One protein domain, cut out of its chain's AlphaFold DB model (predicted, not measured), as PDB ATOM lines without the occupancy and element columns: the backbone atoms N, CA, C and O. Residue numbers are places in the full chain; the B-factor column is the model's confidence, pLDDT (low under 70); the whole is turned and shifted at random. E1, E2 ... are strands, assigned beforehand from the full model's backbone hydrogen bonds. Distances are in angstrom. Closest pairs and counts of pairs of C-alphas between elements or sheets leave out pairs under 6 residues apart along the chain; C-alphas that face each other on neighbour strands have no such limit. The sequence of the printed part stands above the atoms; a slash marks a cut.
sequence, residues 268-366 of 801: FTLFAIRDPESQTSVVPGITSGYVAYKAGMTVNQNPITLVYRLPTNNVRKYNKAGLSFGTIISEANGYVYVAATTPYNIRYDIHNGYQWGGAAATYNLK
ATOM      1  N   PHE A 268      26.639  46.697  -4.703       91.62
ATOM      2  CA  PHE A 268      25.394  45.977  -4.442       91.62
ATOM      3  C   PHE A 268      24.243  46.983  -4.321       91.62
ATOM      4  O   PHE A 268      24.378  48.034  -3.697       91.62
ATOM      5  N   THR A 269      23.096  46.689  -4.931       94.56
ATOM      6  CA  THR A 269      21.944  47.607  -4.956       94.56
ATOM      7  C   THR A 269      20.653  46.897  -4.583       94.56
ATOM      8  O   THR A 269      20.364  45.821  -5.098       94.56
ATOM      9  N   LEU A 270      19.845  47.502  -3.704       95.88
ATOM     10  CA  LEU A 270      18.495  47.015  -3.415       95.88
ATOM     11  C   LEU A 270      17.614  47.223  -4.653       95.88
ATOM     12  O   LEU A 270      17.344  48.356  -5.049       95.88
ATOM     13  N   PHE A 271      17.205  46.123  -5.278       96.50
ATOM     14  CA  PHE A 271      16.584  46.099  -6.600       96.50
ATOM     15  C   PHE A 271      15.071  45.871  -6.532       96.50
ATOM     16  O   PHE A 271      14.300  46.578  -7.184       96.50
ATOM     17  N   ALA A 272      14.632  44.906  -5.724       97.19
ATOM     18  CA  ALA A 272      13.223  44.543  -5.611       97.19
ATOM     19  C   ALA A 272      12.833  44.162  -4.181       97.19
ATOM     20  O   ALA A 272      13.684  43.883  -3.337       97.19
ATOM     21  N   ILE A 273      11.530  44.146  -3.924       96.56
ATOM     22  CA  ILE A 273      10.908  43.689  -2.681       96.56
ATOM     23  C   ILE A 273       9.931  42.575  -3.035       96.56
ATOM     24  O   ILE A 273       9.231  42.662  -4.048       96.56
ATOM     25  N   ARG A 274       9.881  41.522  -2.218       95.12
ATOM     26  CA  ARG A 274       8.864  40.479  -2.379       95.12
ATOM     27  C   ARG A 274       7.486  41.035  -2.025       95.12
ATOM     28  O   ARG A 274       7.292  41.548  -0.928       95.12
ATOM     29  N   ASP A 275       6.547  40.860  -2.940       93.06
ATOM     30  CA  ASP A 275       5.130  41.161  -2.773       93.06
ATOM     31  C   ASP A 275       4.321  39.966  -3.298       93.06
ATOM     32  O   ASP A 275       4.123  39.846  -4.509       93.06
ATOM     33  N   PRO A 276       3.897  39.039  -2.424       88.31
ATOM     34  CA  PRO A 276       3.195  37.818  -2.820       88.31
ATOM     35  C   PRO A 276       1.848  38.023  -3.507       88.31
ATOM     36  O   PRO A 276       1.365  37.084  -4.135       88.31
ATOM     37  N   GLU A 277       1.250  39.210  -3.415       90.06
ATOM     38  CA  GLU A 277       0.002  39.525  -4.117       90.06
ATOM     39  C   GLU A 277       0.261  39.971  -5.567       90.06
ATOM     40  O   GLU A 277      -0.628  39.907  -6.423       90.06
ATOM     41  N   SER A 278       1.500  40.368  -5.876       92.75
ATOM     42  CA  SER A 278       1.884  40.848  -7.197       92.75
ATOM     43  C   SER A 278       1.917  39.729  -8.237       92.75
ATOM     44  O   SER A 278       2.675  38.763  -8.137       92.75
ATOM     45  N   GLN A 279       1.157  39.916  -9.315       95.00
ATOM     46  CA  GLN A 279       1.107  38.999 -10.460       95.00
ATOM     47  C   GLN A 279       2.287  39.166 -11.433       95.00
ATOM     48  O   GLN A 279       2.372  38.451 -12.426       95.00
ATOM     49  N   THR A 280       3.202  40.104 -11.165       93.81
ATOM     50  CA  THR A 280       4.355  40.417 -12.028       93.81
ATOM     51  C   THR A 280       5.656  40.429 -11.233       93.81
ATOM     52  O   THR A 280       5.637  40.576 -10.011       93.81
ATOM     53  N   SER A 281       6.792  40.259 -11.911       96.31
ATOM     54  CA  SER A 281       8.112  40.343 -11.287       96.31
ATOM     55  C   SER A 281       9.086  41.165 -12.123       96.31
ATOM     56  O   SER A 281       9.149  41.024 -13.343       96.31
ATOM     57  N   VAL A 282       9.866  42.014 -11.452       96.19
ATOM     58  CA  VAL A 282      10.985  42.750 -12.065       96.19
ATOM     59  C   VAL A 282      12.307  41.975 -12.014       96.19
ATOM     60  O   VAL A 282      13.283  42.393 -12.632       96.19
ATOM     61  N   VAL A 283      12.364  40.864 -11.272       96.31
ATOM     62  CA  VAL A 283      13.556  40.010 -11.159       96.31
ATOM     63  C   VAL A 283      13.643  39.107 -12.394       96.31
ATOM     64  O   VAL A 283      12.692  38.368 -12.658       96.31
ATOM     65  N   PRO A 284      14.759  39.124 -13.151       95.81
ATOM     66  CA  PRO A 284      14.918  38.281 -14.334       95.81
ATOM     67  C   PRO A 284      14.682  36.799 -14.033       95.81
ATOM     68  O   PRO A 284      15.119  36.297 -13.002       95.81
ATOM     69  N   GLY A 285      14.001  36.087 -14.931       93.56
ATOM     70  CA  GLY A 285      13.732  34.651 -14.778       93.56
ATOM     71  C   GLY A 285      12.643  34.287 -13.760       93.56
ATOM     72  O   GLY A 285      12.324  33.109 -13.631       93.56
ATOM     73  N   ILE A 286      12.035  35.264 -13.077       94.69
ATOM     74  CA  ILE A 286      10.906  35.057 -12.160       94.69
ATOM     75  C   ILE A 286       9.696  35.824 -12.695       94.69
ATOM     76  O   ILE A 286       9.819  36.994 -13.048       94.69
ATOM     77  N   THR A 287       8.529  35.177 -12.762       93.94
ATOM     78  CA  THR A 287       7.339  35.717 -13.447       93.94
ATOM     79  C   THR A 287       6.418  36.561 -12.562       93.94
ATOM     80  O   THR A 287       5.762  37.461 -13.076       93.94
ATOM     81  N   SER A 288       6.371  36.321 -11.249       94.62
ATOM     82  CA  SER A 288       5.487  37.028 -10.304       94.62
ATOM     83  C   SER A 288       6.119  37.184  -8.913       94.62
ATOM     84  O   SER A 288       7.145  36.570  -8.617       94.62
ATOM     85  N   GLY A 289       5.527  38.018  -8.053       93.56
ATOM     86  CA  GLY A 289       5.866  38.090  -6.628       93.56
ATOM     87  C   GLY A 289       6.977  39.067  -6.219       93.56
ATOM     88  O   GLY A 289       7.343  39.084  -5.043       93.56
ATOM     89  N   TYR A 290       7.529  39.870  -7.142       96.06
ATOM     90  CA  TYR A 290       8.630  40.803  -6.847       96.06
ATOM     91  C   TYR A 290       8.462  42.154  -7.542       96.06
ATOM     92  O   TYR A 290       8.600  42.279  -8.757       96.06
ATOM     93  N   VAL A 291       8.250  43.208  -6.766       96.44
ATOM     94  CA  VAL A 291       8.064  44.571  -7.279       96.44
ATOM     95  C   VAL A 291       9.344  45.392  -7.135       96.44
ATOM     96  O   VAL A 291      10.148  45.151  -6.236       96.44
ATOM     97  N   ALA A 292       9.549  46.373  -8.016       96.81
ATOM     98  CA  ALA A 292      10.703  47.269  -7.926       96.81
ATOM     99  C   ALA A 292      10.706  48.033  -6.596       96.81
ATOM    100  O   ALA A 292       9.681  48.591  -6.193       96.81
ATOM    101  N   TYR A 293      11.867  48.094  -5.943       96.62
ATOM    102  CA  TYR A 293      12.017  48.854  -4.708       96.62
ATOM    103  C   TYR A 293      11.813  50.355  -4.959       96.62
ATOM    104  O   TYR A 293      12.402  50.939  -5.872       96.62
ATOM    105  N   LYS A 294      10.995  50.993  -4.115       95.31
ATOM    106  CA  LYS A 294      10.805  52.447  -4.070       95.31
ATOM    107  C   LYS A 294      10.873  52.916  -2.624       95.31
ATOM    108  O   LYS A 294      10.142  52.412  -1.775       95.31
ATOM    109  N   ALA A 295      11.722  53.901  -2.347       95.44
ATOM    110  CA  ALA A 295      11.837  54.463  -1.007       95.44
ATOM    111  C   ALA A 295      10.477  54.998  -0.514       95.44
ATOM    112  O   ALA A 295       9.803  55.752  -1.216       95.44
ATOM    113  N   GLY A 296      10.079  54.601   0.695       94.44
ATOM    114  CA  GLY A 296       8.826  54.988   1.342       94.44
ATOM    115  C   GLY A 296       7.600  54.159   0.945       94.44
ATOM    116  O   GLY A 296       6.501  54.502   1.388       94.44
ATOM    117  N   MET A 297       7.755  53.102   0.136       94.75
ATOM    118  CA  MET A 297       6.650  52.200  -0.208       94.75
ATOM    119  C   MET A 297       6.170  51.390   1.004       94.75
ATOM    120  O   MET A 297       6.956  51.070   1.899       94.75
ATOM    121  N   THR A 298       4.886  51.037   1.010       93.44
ATOM    122  CA  THR A 298       4.289  50.203   2.058       93.44
ATOM    123  C   THR A 298       4.530  48.722   1.781       93.44
ATOM    124  O   THR A 298       4.420  48.281   0.639       93.44
ATOM    125  N   VAL A 299       4.833  47.956   2.829       92.31
ATOM    126  CA  VAL A 299       4.923  46.493   2.808       92.31
ATOM    127  C   VAL A 299       3.968  45.906   3.843       92.31
ATOM    128  O   VAL A 299       3.958  46.326   4.999       92.31
ATOM    129  N   ASN A 300       3.179  44.918   3.427       90.19
ATOM    130  CA  ASN A 300       2.157  44.279   4.263       90.19
ATOM    131  C   ASN A 300       2.617  42.913   4.800       90.19
ATOM    132  O   ASN A 300       1.808  42.020   5.038       90.19
ATOM    133  N   GLN A 301       3.933  42.709   4.905       90.25
ATOM    134  CA  GLN A 301       4.533  41.456   5.357       90.25
ATOM    135  C   GLN A 301       5.692  41.722   6.304       90.25
ATOM    136  O   GLN A 301       6.523  42.594   6.057       90.25
ATOM    137  N   ASN A 302       5.758  40.927   7.367       91.50
ATOM    138  CA  ASN A 302       6.892  40.843   8.270       91.50
ATOM    139  C   ASN A 302       7.089  39.351   8.604       91.50
ATOM    140  O   ASN A 302       6.143  38.743   9.105       91.50
ATOM    141  N   PRO A 303       8.243  38.725   8.297       92.62
ATOM    142  CA  PRO A 303       9.480  39.311   7.774       92.62
ATOM    143  C   PRO A 303       9.376  39.822   6.332       92.62
ATOM    144  O   PRO A 303       8.645  39.281   5.504       92.62
ATOM    145  N   ILE A 304      10.153  40.860   6.024       93.75
ATOM    146  CA  ILE A 304      10.295  41.394   4.667       93.75
ATOM    147  C   ILE A 304      11.346  40.589   3.897       93.75
ATOM    148  O   ILE A 304      12.289  40.059   4.482       93.75
ATOM    149  N   THR A 305      11.216  40.516   2.571       95.19
ATOM    150  CA  THR A 305      12.254  39.941   1.699       95.19
ATOM    151  C   THR A 305      12.745  40.987   0.710       95.19
ATOM    152  O   THR A 305      11.994  41.459  -0.143       95.19
ATOM    153  N   LEU A 306      14.021  41.334   0.850       95.81
ATOM    154  CA  LEU A 306      14.757  42.300   0.045       95.81
ATOM    155  C   LEU A 306      15.526  41.556  -1.048       95.81
ATOM    156  O   LEU A 306      16.198  40.575  -0.750       95.81
ATOM    157  N   VAL A 307      15.475  42.016  -2.294       96.81
ATOM    158  CA  VAL A 307      16.270  41.445  -3.392       96.81
ATOM    159  C   VAL A 307      17.361  42.425  -3.782       96.81
ATOM    160  O   VAL A 307      17.075  43.514  -4.283       96.81
ATOM    161  N   TYR A 308      18.609  42.022  -3.588       96.62
ATOM    162  CA  TYR A 308      19.788  42.783  -3.982       96.62
ATOM    163  C   TYR A 308      20.311  42.310  -5.333       96.62
ATOM    164  O   TYR A 308      20.349  41.113  -5.599       96.62
ATOM    165  N   ARG A 309      20.738  43.251  -6.174       96.31
ATOM    166  CA  ARG A 309      21.457  43.006  -7.425       96.31
ATOM    167  C   ARG A 309      22.944  43.272  -7.203       96.31
ATOM    168  O   ARG A 309      23.300  44.345  -6.715       96.31
ATOM    169  N   LEU A 310      23.788  42.320  -7.582       95.62
ATOM    170  CA  LEU A 310      25.244  42.392  -7.456       95.62
ATOM    171  C   LEU A 310      25.902  42.001  -8.778       95.62
ATOM    172  O   LEU A 310      25.415  41.065  -9.416       95.62
ATOM    173  N   PRO A 311      26.994  42.651  -9.202       95.50
ATOM    174  CA  PRO A 311      27.844  42.115 -10.257       95.50
ATOM    175  C   PRO A 311      28.349  40.715  -9.892       95.50
ATOM    176  O   PRO A 311      28.679  40.456  -8.734       95.50
ATOM    177  N   THR A 312      28.442  39.806 -10.866       93.56
ATOM    178  CA  THR A 312      28.877  38.417 -10.621       93.56
ATOM    179  C   THR A 312      30.239  38.332  -9.913       93.56
ATOM    180  O   THR A 312      30.421  37.477  -9.052       93.56
ATOM    181  N   ASN A 313      31.177  39.236 -10.212       90.81
ATOM    182  CA  ASN A 313      32.513  39.273  -9.600       90.81
ATOM    183  C   ASN A 313      32.535  39.760  -8.135       90.81
ATOM    184  O   ASN A 313      33.549  39.567  -7.470       90.81
ATOM    185  N   ASN A 314      31.440  40.337  -7.625       92.19
ATOM    186  CA  ASN A 314      31.312  40.766  -6.227       92.19
ATOM    187  C   ASN A 314      30.530  39.759  -5.357       92.19
ATOM    188  O   ASN A 314      30.112  40.061  -4.242       92.19
ATOM    189  N   VAL A 315      30.282  38.546  -5.857       92.44
ATOM    190  CA  VAL A 315      29.580  37.493  -5.108       92.44
ATOM    191  C   VAL A 315      30.580  36.461  -4.618       92.44
ATOM    192  O   VAL A 315      31.365  35.936  -5.410       92.44
ATOM    193  N   ARG A 316      30.497  36.089  -3.333       90.50
ATOM    194  CA  ARG A 316      31.463  35.178  -2.697       90.50
ATOM    195  C   ARG A 316      31.668  33.858  -3.431       90.50
ATOM    196  O   ARG A 316      32.771  33.327  -3.490       90.50
ATOM    197  N   LYS A 317      30.589  33.333  -4.014       91.00
ATOM    198  CA  LYS A 317      30.600  32.111  -4.828       91.00
ATOM    199  C   LYS A 317      31.644  32.160  -5.956       91.00
ATOM    200  O   LYS A 317      32.157  31.113  -6.336       91.00
ATOM    201  N   TYR A 318      31.935  33.347  -6.490       91.12
ATOM    202  CA  TYR A 318      32.808  33.557  -7.649       91.12
ATOM    203  C   TYR A 318      34.108  34.301  -7.313       91.12
ATOM    204  O   TYR A 318      35.089  34.161  -8.036       91.12
ATOM    205  N   ASN A 319      34.137  35.054  -6.213       89.12
ATOM    206  CA  ASN A 319      35.309  35.767  -5.712       89.12
ATOM    207  C   ASN A 319      35.336  35.662  -4.182       89.12
ATOM    208  O   ASN A 319      34.398  36.123  -3.547       89.12
ATOM    209  N   LYS A 320      36.397  35.116  -3.575       89.50
ATOM    210  CA  LYS A 320      36.493  34.967  -2.106       89.50
ATOM    211  C   LYS A 320      36.350  36.291  -1.343       89.50
ATOM    212  O   LYS A 320      35.789  36.300  -0.249       89.50
ATOM    213  N   ALA A 321      36.824  37.392  -1.932       89.50
ATOM    214  CA  ALA A 321      36.657  38.731  -1.374       89.50
ATOM    215  C   ALA A 321      35.190  39.194  -1.409       89.50
ATOM    216  O   ALA A 321      34.774  39.981  -0.580       89.50
ATOM    217  N   GLY A 322      34.371  38.652  -2.311       91.12
ATOM    218  CA  GLY A 322      33.012  39.116  -2.554       91.12
ATOM    219  C   GLY A 322      32.022  38.904  -1.403       91.12
ATOM    220  O   GLY A 322      32.241  38.182  -0.412       91.12
ATOM    221  N   LEU A 323      30.851  39.506  -1.591       92.12
ATOM    222  CA  LEU A 323      29.763  39.520  -0.627       92.12
ATOM    223  C   LEU A 323      29.051  38.166  -0.534       92.12
ATOM    224  O   LEU A 323      28.767  37.506  -1.537       92.12
ATOM    225  N   SER A 324      28.713  37.768   0.692       91.06
ATOM    226  CA  SER A 324      27.930  36.568   0.990       91.06
ATOM    227  C   SER A 324      26.777  36.899   1.924       91.06
ATOM    228  O   SER A 324      26.984  37.334   3.059       91.06
ATOM    229  N   PHE A 325      25.555  36.696   1.442       92.56
ATOM    230  CA  PHE A 325      24.323  36.832   2.211       92.56
ATOM    231  C   PHE A 325      23.151  36.223   1.437       92.56
ATOM    232  O   PHE A 325      23.266  35.947   0.245       92.56
ATOM    233  N   GLY A 326      22.016  36.050   2.114       93.44
ATOM    234  CA  GLY A 326      20.758  35.650   1.492       93.44
ATOM    235  C   GLY A 326      20.823  34.344   0.697       93.44
ATOM    236  O   GLY A 326      21.618  33.447   0.968       93.44
ATOM    237  N   THR A 327      19.930  34.222  -0.279       95.75
ATOM    238  CA  THR A 327      19.875  33.107  -1.231       95.75
ATOM    239  C   THR A 327      19.875  33.659  -2.647       95.75
ATOM    240  O   THR A 327      19.107  34.569  -2.953       95.75
ATOM    241  N   ILE A 328      20.721  33.115  -3.521       96.25
ATOM    242  CA  ILE A 328      20.702  33.453  -4.948       96.25
ATOM    243  C   ILE A 328      19.405  32.905  -5.551       96.25
ATOM    244  O   ILE A 328      19.163  31.701  -5.498       96.25
ATOM    245  N   ILE A 329      18.578  33.787  -6.112       96.81
ATOM    246  CA  ILE A 329      17.282  33.434  -6.717       96.81
ATOM    247  C   ILE A 329      17.273  33.569  -8.242       96.81
ATOM    248  O   ILE A 329      16.391  33.018  -8.893       96.81
ATOM    249  N   SER A 330      18.233  34.300  -8.816       96.69
ATOM    250  CA  SER A 330      18.394  34.452 -10.264       96.69
ATOM    251  C   SER A 330      19.801  34.942 -10.620       96.69
ATOM    252  O   SER A 330      20.431  35.654  -9.835       96.69
ATOM    253  N   GLU A 331      20.280  34.590 -11.812       96.75
ATOM    254  CA  GLU A 331      21.530  35.074 -12.407       96.75
ATOM    255  C   GLU A 331      21.254  35.445 -13.874       96.75
ATOM    256  O   GLU A 331      20.794  34.612 -14.654       96.75
ATOM    257  N   ALA A 332      21.481  36.705 -14.256       95.31
ATOM    258  CA  ALA A 332      21.215  37.193 -15.610       95.31
ATOM    259  C   ALA A 332      22.047  38.441 -15.935       95.31
ATOM    260  O   ALA A 332      22.261  39.294 -15.076       95.31
ATOM    261  N   ASN A 333      22.464  38.586 -17.198       92.12
ATOM    262  CA  ASN A 333      23.114  39.793 -17.732       92.12
ATOM    263  C   ASN A 333      24.357  40.263 -16.942       92.12
ATOM    264  O   ASN A 333      24.566  41.463 -16.790       92.12
ATOM    265  N   GLY A 334      25.164  39.334 -16.417       94.50
ATOM    266  CA  GLY A 334      26.352  39.660 -15.610       94.50
ATOM    267  C   GLY A 334      26.056  40.073 -14.161       94.50
ATOM    268  O   GLY A 334      26.962  40.518 -13.455       94.50
ATOM    269  N   TYR A 335      24.806  39.918 -13.716       97.12
ATOM    270  CA  TYR A 335      24.370  40.185 -12.351       97.12
ATOM    271  C   TYR A 335      23.780  38.943 -11.684       97.12
ATOM    272  O   TYR A 335      23.191  38.067 -12.323       97.12
ATOM    273  N   VAL A 336      23.891  38.919 -10.362       97.44
ATOM    274  CA  VAL A 336      23.295  37.938  -9.459       97.44
ATOM    275  C   VAL A 336      22.258  38.651  -8.595       97.44
ATOM    276  O   VAL A 336      22.501  39.750  -8.090       97.44
ATOM    277  N   TYR A 337      21.098  38.022  -8.423       97.44
ATOM    278  CA  TYR A 337      19.991  38.526  -7.619       97.44
ATOM    279  C   TYR A 337      19.854  37.684  -6.351       97.44
ATOM    280  O   TYR A 337      19.581  36.484  -6.413       97.44
ATOM    281  N   VAL A 338      20.049  38.321  -5.201       96.94
ATOM    282  CA  VAL A 338      20.115  37.680  -3.885       96.94
ATOM    283  C   VAL A 338      18.927  38.117  -3.037       96.94
ATOM    284  O   VAL A 338      18.771  39.303  -2.751       96.94
ATOM    285  N   ALA A 339      18.104  37.162  -2.608       96.31
ATOM    286  CA  ALA A 339      17.003  37.387  -1.679       96.31
ATOM    287  C   ALA A 339      17.485  37.303  -0.223       96.31
ATOM    288  O   ALA A 339      18.000  36.274   0.214       96.31
ATOM    289  N   ALA A 340      17.281  38.375   0.535       94.88
ATOM    290  CA  ALA A 340      17.558  38.489   1.959       94.88
ATOM    291  C   ALA A 340      16.245  38.690   2.726       94.88
ATOM    292  O   ALA A 340      15.595  39.731   2.603       94.88
ATOM    293  N   THR A 341      15.849  37.694   3.518       93.12
ATOM    294  CA  THR A 341      14.652  37.760   4.364       93.12
ATOM    295  C   THR A 341      15.037  38.152   5.786       93.12
ATOM    296  O   THR A 341      15.879  37.500   6.403       93.12
ATOM    297  N   THR A 342      14.427  39.213   6.311       91.38
ATOM    298  CA  THR A 342      14.691  39.731   7.660       91.38
ATOM    299  C   THR A 342      13.427  40.351   8.254       91.38
ATOM    300  O   THR A 342      12.616  40.897   7.504       91.38
ATOM    301  N   PRO A 343      13.221  40.305   9.579       91.31
ATOM    302  CA  PRO A 343      12.164  41.082  10.207       91.31
ATOM    303  C   PRO A 343      12.321  42.588   9.933       91.31
ATOM    304  O   PRO A 343      13.433  43.118   9.837       91.31
ATOM    305  N   TYR A 344      11.199  43.290   9.795       90.25
ATOM    306  CA  TYR A 344      11.158  44.729   9.547       90.25
ATOM    307  C   TYR A 344      11.862  45.502  10.674       90.25
ATOM    308  O   TYR A 344      11.711  45.167  11.849       90.25
ATOM    309  N   ASN A 345      12.638  46.521  10.307       87.06
ATOM    310  CA  ASN A 345      13.540  47.313  11.149       87.06
ATOM    311  C   ASN A 345      14.596  46.526  11.946       87.06
ATOM    312  O   ASN A 345      15.224  47.080  12.848       87.06
ATOM    313  N   ILE A 346      14.859  45.265  11.595       87.88
ATOM    314  CA  ILE A 346      15.938  44.478  12.196       87.88
ATOM    315  C   ILE A 346      17.148  44.453  11.265       87.88
ATOM    316  O   ILE A 346      17.037  44.168  10.070       87.88
ATOM    317  N   ARG A 347      18.318  44.769  11.837       86.50
ATOM    318  CA  ARG A 347      19.605  44.779  11.133       86.50
ATOM    319  C   ARG A 347      19.871  43.410  10.506       86.50
ATOM    320  O   ARG A 347      19.845  42.396  11.196       86.50
ATOM    321  N   TYR A 348      20.197  43.416   9.218       88.06
ATOM    322  CA  TYR A 348      20.626  42.242   8.470       88.06
ATOM    323  C   TYR A 348      22.035  42.486   7.937       88.06
ATOM    324  O   TYR A 348      22.242  43.410   7.150       88.06
ATOM    325  N   ASP A 349      23.005  41.707   8.405       88.44
ATOM    326  CA  ASP A 349      24.406  41.887   8.039       88.44
ATOM    327  C   ASP A 349      24.726  41.250   6.682       88.44
ATOM    328  O   ASP A 349      24.353  40.117   6.388       88.44
ATOM    329  N   ILE A 350      25.444  42.007   5.859       90.25
ATOM    330  CA  ILE A 350      26.001  41.590   4.575       90.25
ATOM    331  C   ILE A 350      27.489  41.340   4.807       90.25
ATOM    332  O   ILE A 350      28.217  42.264   5.179       90.25
ATOM    333  N   HIS A 351      27.944  40.099   4.633       88.75
ATOM    334  CA  HIS A 351      29.320  39.716   4.946       88.75
ATOM    335  C   HIS A 351      30.251  39.941   3.759       88.75
ATOM    336  O   HIS A 351      29.949  39.486   2.659       88.75
ATOM    337  N   ASN A 352      31.388  40.593   4.015       89.44
ATOM    338  CA  ASN A 352      32.447  40.822   3.036       89.44
ATOM    339  C   ASN A 352      33.645  39.886   3.251       89.44
ATOM    340  O   ASN A 352      33.778  39.289   4.329       89.44
ATOM    341  N   GLY A 353      34.410  39.591   2.199       84.56
ATOM    342  CA  GLY A 353      35.534  38.657   2.266       84.56
ATOM    343  C   GLY A 353      36.629  39.255   3.121       84.56
ATOM    344  O   GLY A 353      36.724  40.466   3.254       84.56
ATOM    345  N   TYR A 354      37.397  38.419   3.816       91.31
ATOM    346  CA  TYR A 354      38.541  38.888   4.608       91.31
ATOM    347  C   TYR A 354      38.216  39.858   5.768       91.31
ATOM    348  O   TYR A 354      39.127  40.430   6.374       91.31
ATOM    349  N   GLN A 355      36.939  40.021   6.142       90.31
ATOM    350  CA  GLN A 355      36.531  40.830   7.294       90.31
ATOM    351  C   GLN A 355      35.228  40.367   7.967       90.31
ATOM    352  O   GLN A 355      34.390  39.667   7.396       90.31
ATOM    353  N   TRP A 356      35.039  40.784   9.220       85.81
ATOM    354  CA  TRP A 356      33.821  40.516   9.979       85.81
ATOM    355  C   TRP A 356      32.687  41.479   9.608       85.81
ATOM    356  O   TRP A 356      32.690  42.669   9.943       85.81
ATOM    357  N   GLY A 357      31.671  40.941   8.935       81.19
ATOM    358  CA  GLY A 357      30.599  41.758   8.365       81.19
ATOM    359  C   GLY A 357      31.123  42.641   7.232       81.19
ATOM    360  O   GLY A 357      32.280  42.545   6.840       81.19
ATOM    361  N   GLY A 358      30.283  43.502   6.680       82.06
ATOM    362  CA  GLY A 358      30.661  44.356   5.556       82.06
ATOM    363  C   GLY A 358      29.760  45.566   5.479       82.06
ATOM    364  O   GLY A 358      30.151  46.670   5.849       82.06
ATOM    365  N   ALA A 359      28.514  45.310   5.112       87.00
ATOM    366  CA  ALA A 359      27.428  46.272   5.175       87.00
ATOM    367  C   ALA A 359      26.298  45.745   6.061       87.00
ATOM    368  O   ALA A 359      26.313  44.603   6.518       87.00
ATOM    369  N   ALA A 360      25.301  46.591   6.279       88.06
ATOM    370  CA  ALA A 360      23.981  46.157   6.696       88.06
ATOM    371  C   ALA A 360      22.991  46.462   5.570       88.06
ATOM    372  O   ALA A 360      23.147  47.455   4.856       88.06
ATOM    373  N   ALA A 361      21.966  45.629   5.430       86.12
ATOM    374  CA  ALA A 361      20.837  45.923   4.566       86.12
ATOM    375  C   ALA A 361      20.170  47.227   5.027       86.12
ATOM    376  O   ALA A 361      19.681  47.319   6.154       86.12
ATOM    377  N   THR A 362      20.151  48.232   4.156       87.88
ATOM    378  CA  THR A 362      19.454  49.499   4.382       87.88
ATOM    379  C   THR A 362      18.294  49.632   3.404       87.88
ATOM    380  O   THR A 362      18.408  49.311   2.220       87.88
ATOM    381  N   TYR A 363      17.154  50.085   3.916       92.69
ATOM    382  CA  TYR A 363      15.939  50.310   3.144       92.69
ATOM    383  C   TYR A 363      15.098  51.409   3.796       92.69
ATOM    384  O   TYR A 363      15.219  51.687   4.986       92.69
ATOM    385  N   ASN A 364      14.229  52.021   3.000       94.50
ATOM    386  CA  ASN A 364      13.200  52.949   3.444       94.50
ATOM    387  C   ASN A 364      11.852  52.370   3.014       94.50
ATOM    388  O   ASN A 364      11.475  52.473   1.848       94.50
ATOM    389  N   LEU A 365      11.168  51.716   3.946       93.25
ATOM    390  CA  LEU A 365       9.869  51.076   3.755       93.25
ATOM    391  C   LEU A 365       8.928  51.554   4.864       93.25
ATOM    392  O   LEU A 365       9.387  52.035   5.897       93.25
ATOM    393  N   LYS A 366       7.620  51.416   4.654       93.81
ATOM    394  CA  LYS A 366       6.597  51.622   5.685       93.81
ATOM    395  C   LYS A 366       5.895  50.305   5.952       93.81
ATOM    396  O   LYS A 366       5.468  49.640   5.014       93.81
TER     397      LYS A 366
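What this domain is: This is residues 268 to 366 of the 801 residues of the protein "DUF4165 domain-containing protein" of Klebsiella pneumoniae (UniProt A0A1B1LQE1). What does the domain look like? It is a wall of five antiparallel strands, strongly twisted and curled like part of a barrel but left open, with the long E4 and E6 running through its middle. Set off from this wall, the small hairpin E7 and E8 leads into the last residues, 361 to 366, which run back to end beside the short E3, while two long loops, residues 275 to 289 and 312 to 326, lie toward opposite ends of the longest axis. What is it made of? The printed part has 99 residues and eight named strands, E1 to E8 in order along the chain, with no named helix; its class is all strand, with 40 of the 99 residues in named elements, and the sheet's order is E2, E1, E4, E6, E5. How large is it? It is compact, with a radius of gyration of the C-alphas of 13.3 A and spans of 38 by 29 by 18 A.

How they stand to each other: How does the sheet begin? E1, residues 269 to 274, forms a hairpin with the edge strand E2, residues 290 to 292, where N 273 and O 291 are 2.9 A apart. E1 is also the antiparallel neighbour of E4, residues 304 to 311, at 145 degrees, with N 271 and O 307 2.8 A apart. How does it go on? E4 is antiparallel to E6, residues 335 to 342, at 156 degrees, with N 306 and O 340 2.8 A apart. E6 forms a hairpin with the other edge strand, E5, residues 327 to 332, where N 337 and O 330 are 2.8 A apart. What stays outside it? E7, residues 349 to 351, and E8, residues 358 to 360, form a hairpin, with N 350 and O 359 2.8 A apart, and both are apart from the sheet's five strands. E3, residues 297 to 299, pairs with no named strand, but its residues 297 to 298 form a short parallel pairing with residues 365 to 366.

Where its parts are: Where does the first strand run? E1 goes from C-alpha 269 at (21.944, 47.607, -4.956) to C-alpha 274 at (8.864, 40.479, -2.379), 15.1 A. Which strands are longest? E4 measures 23.0 A and E6 22.2 A from first to last C-alpha, and E5 15.0 A. Where does the last strand end? E8 ends at C-alpha 360, at (23.981, 46.157, 6.696).

The domain as a whole: How far does it reach? The two C-alphas farthest apart, those of Gln 279 and Tyr 354, are 40.4 A apart. Is it continuous? The printed part has no cut, and its long links are E1 to E2 and E4 to E5, 15 residues each. How confident is the model? The mean pLDDT of the printed part is 92.8, and no printed residue is under 70.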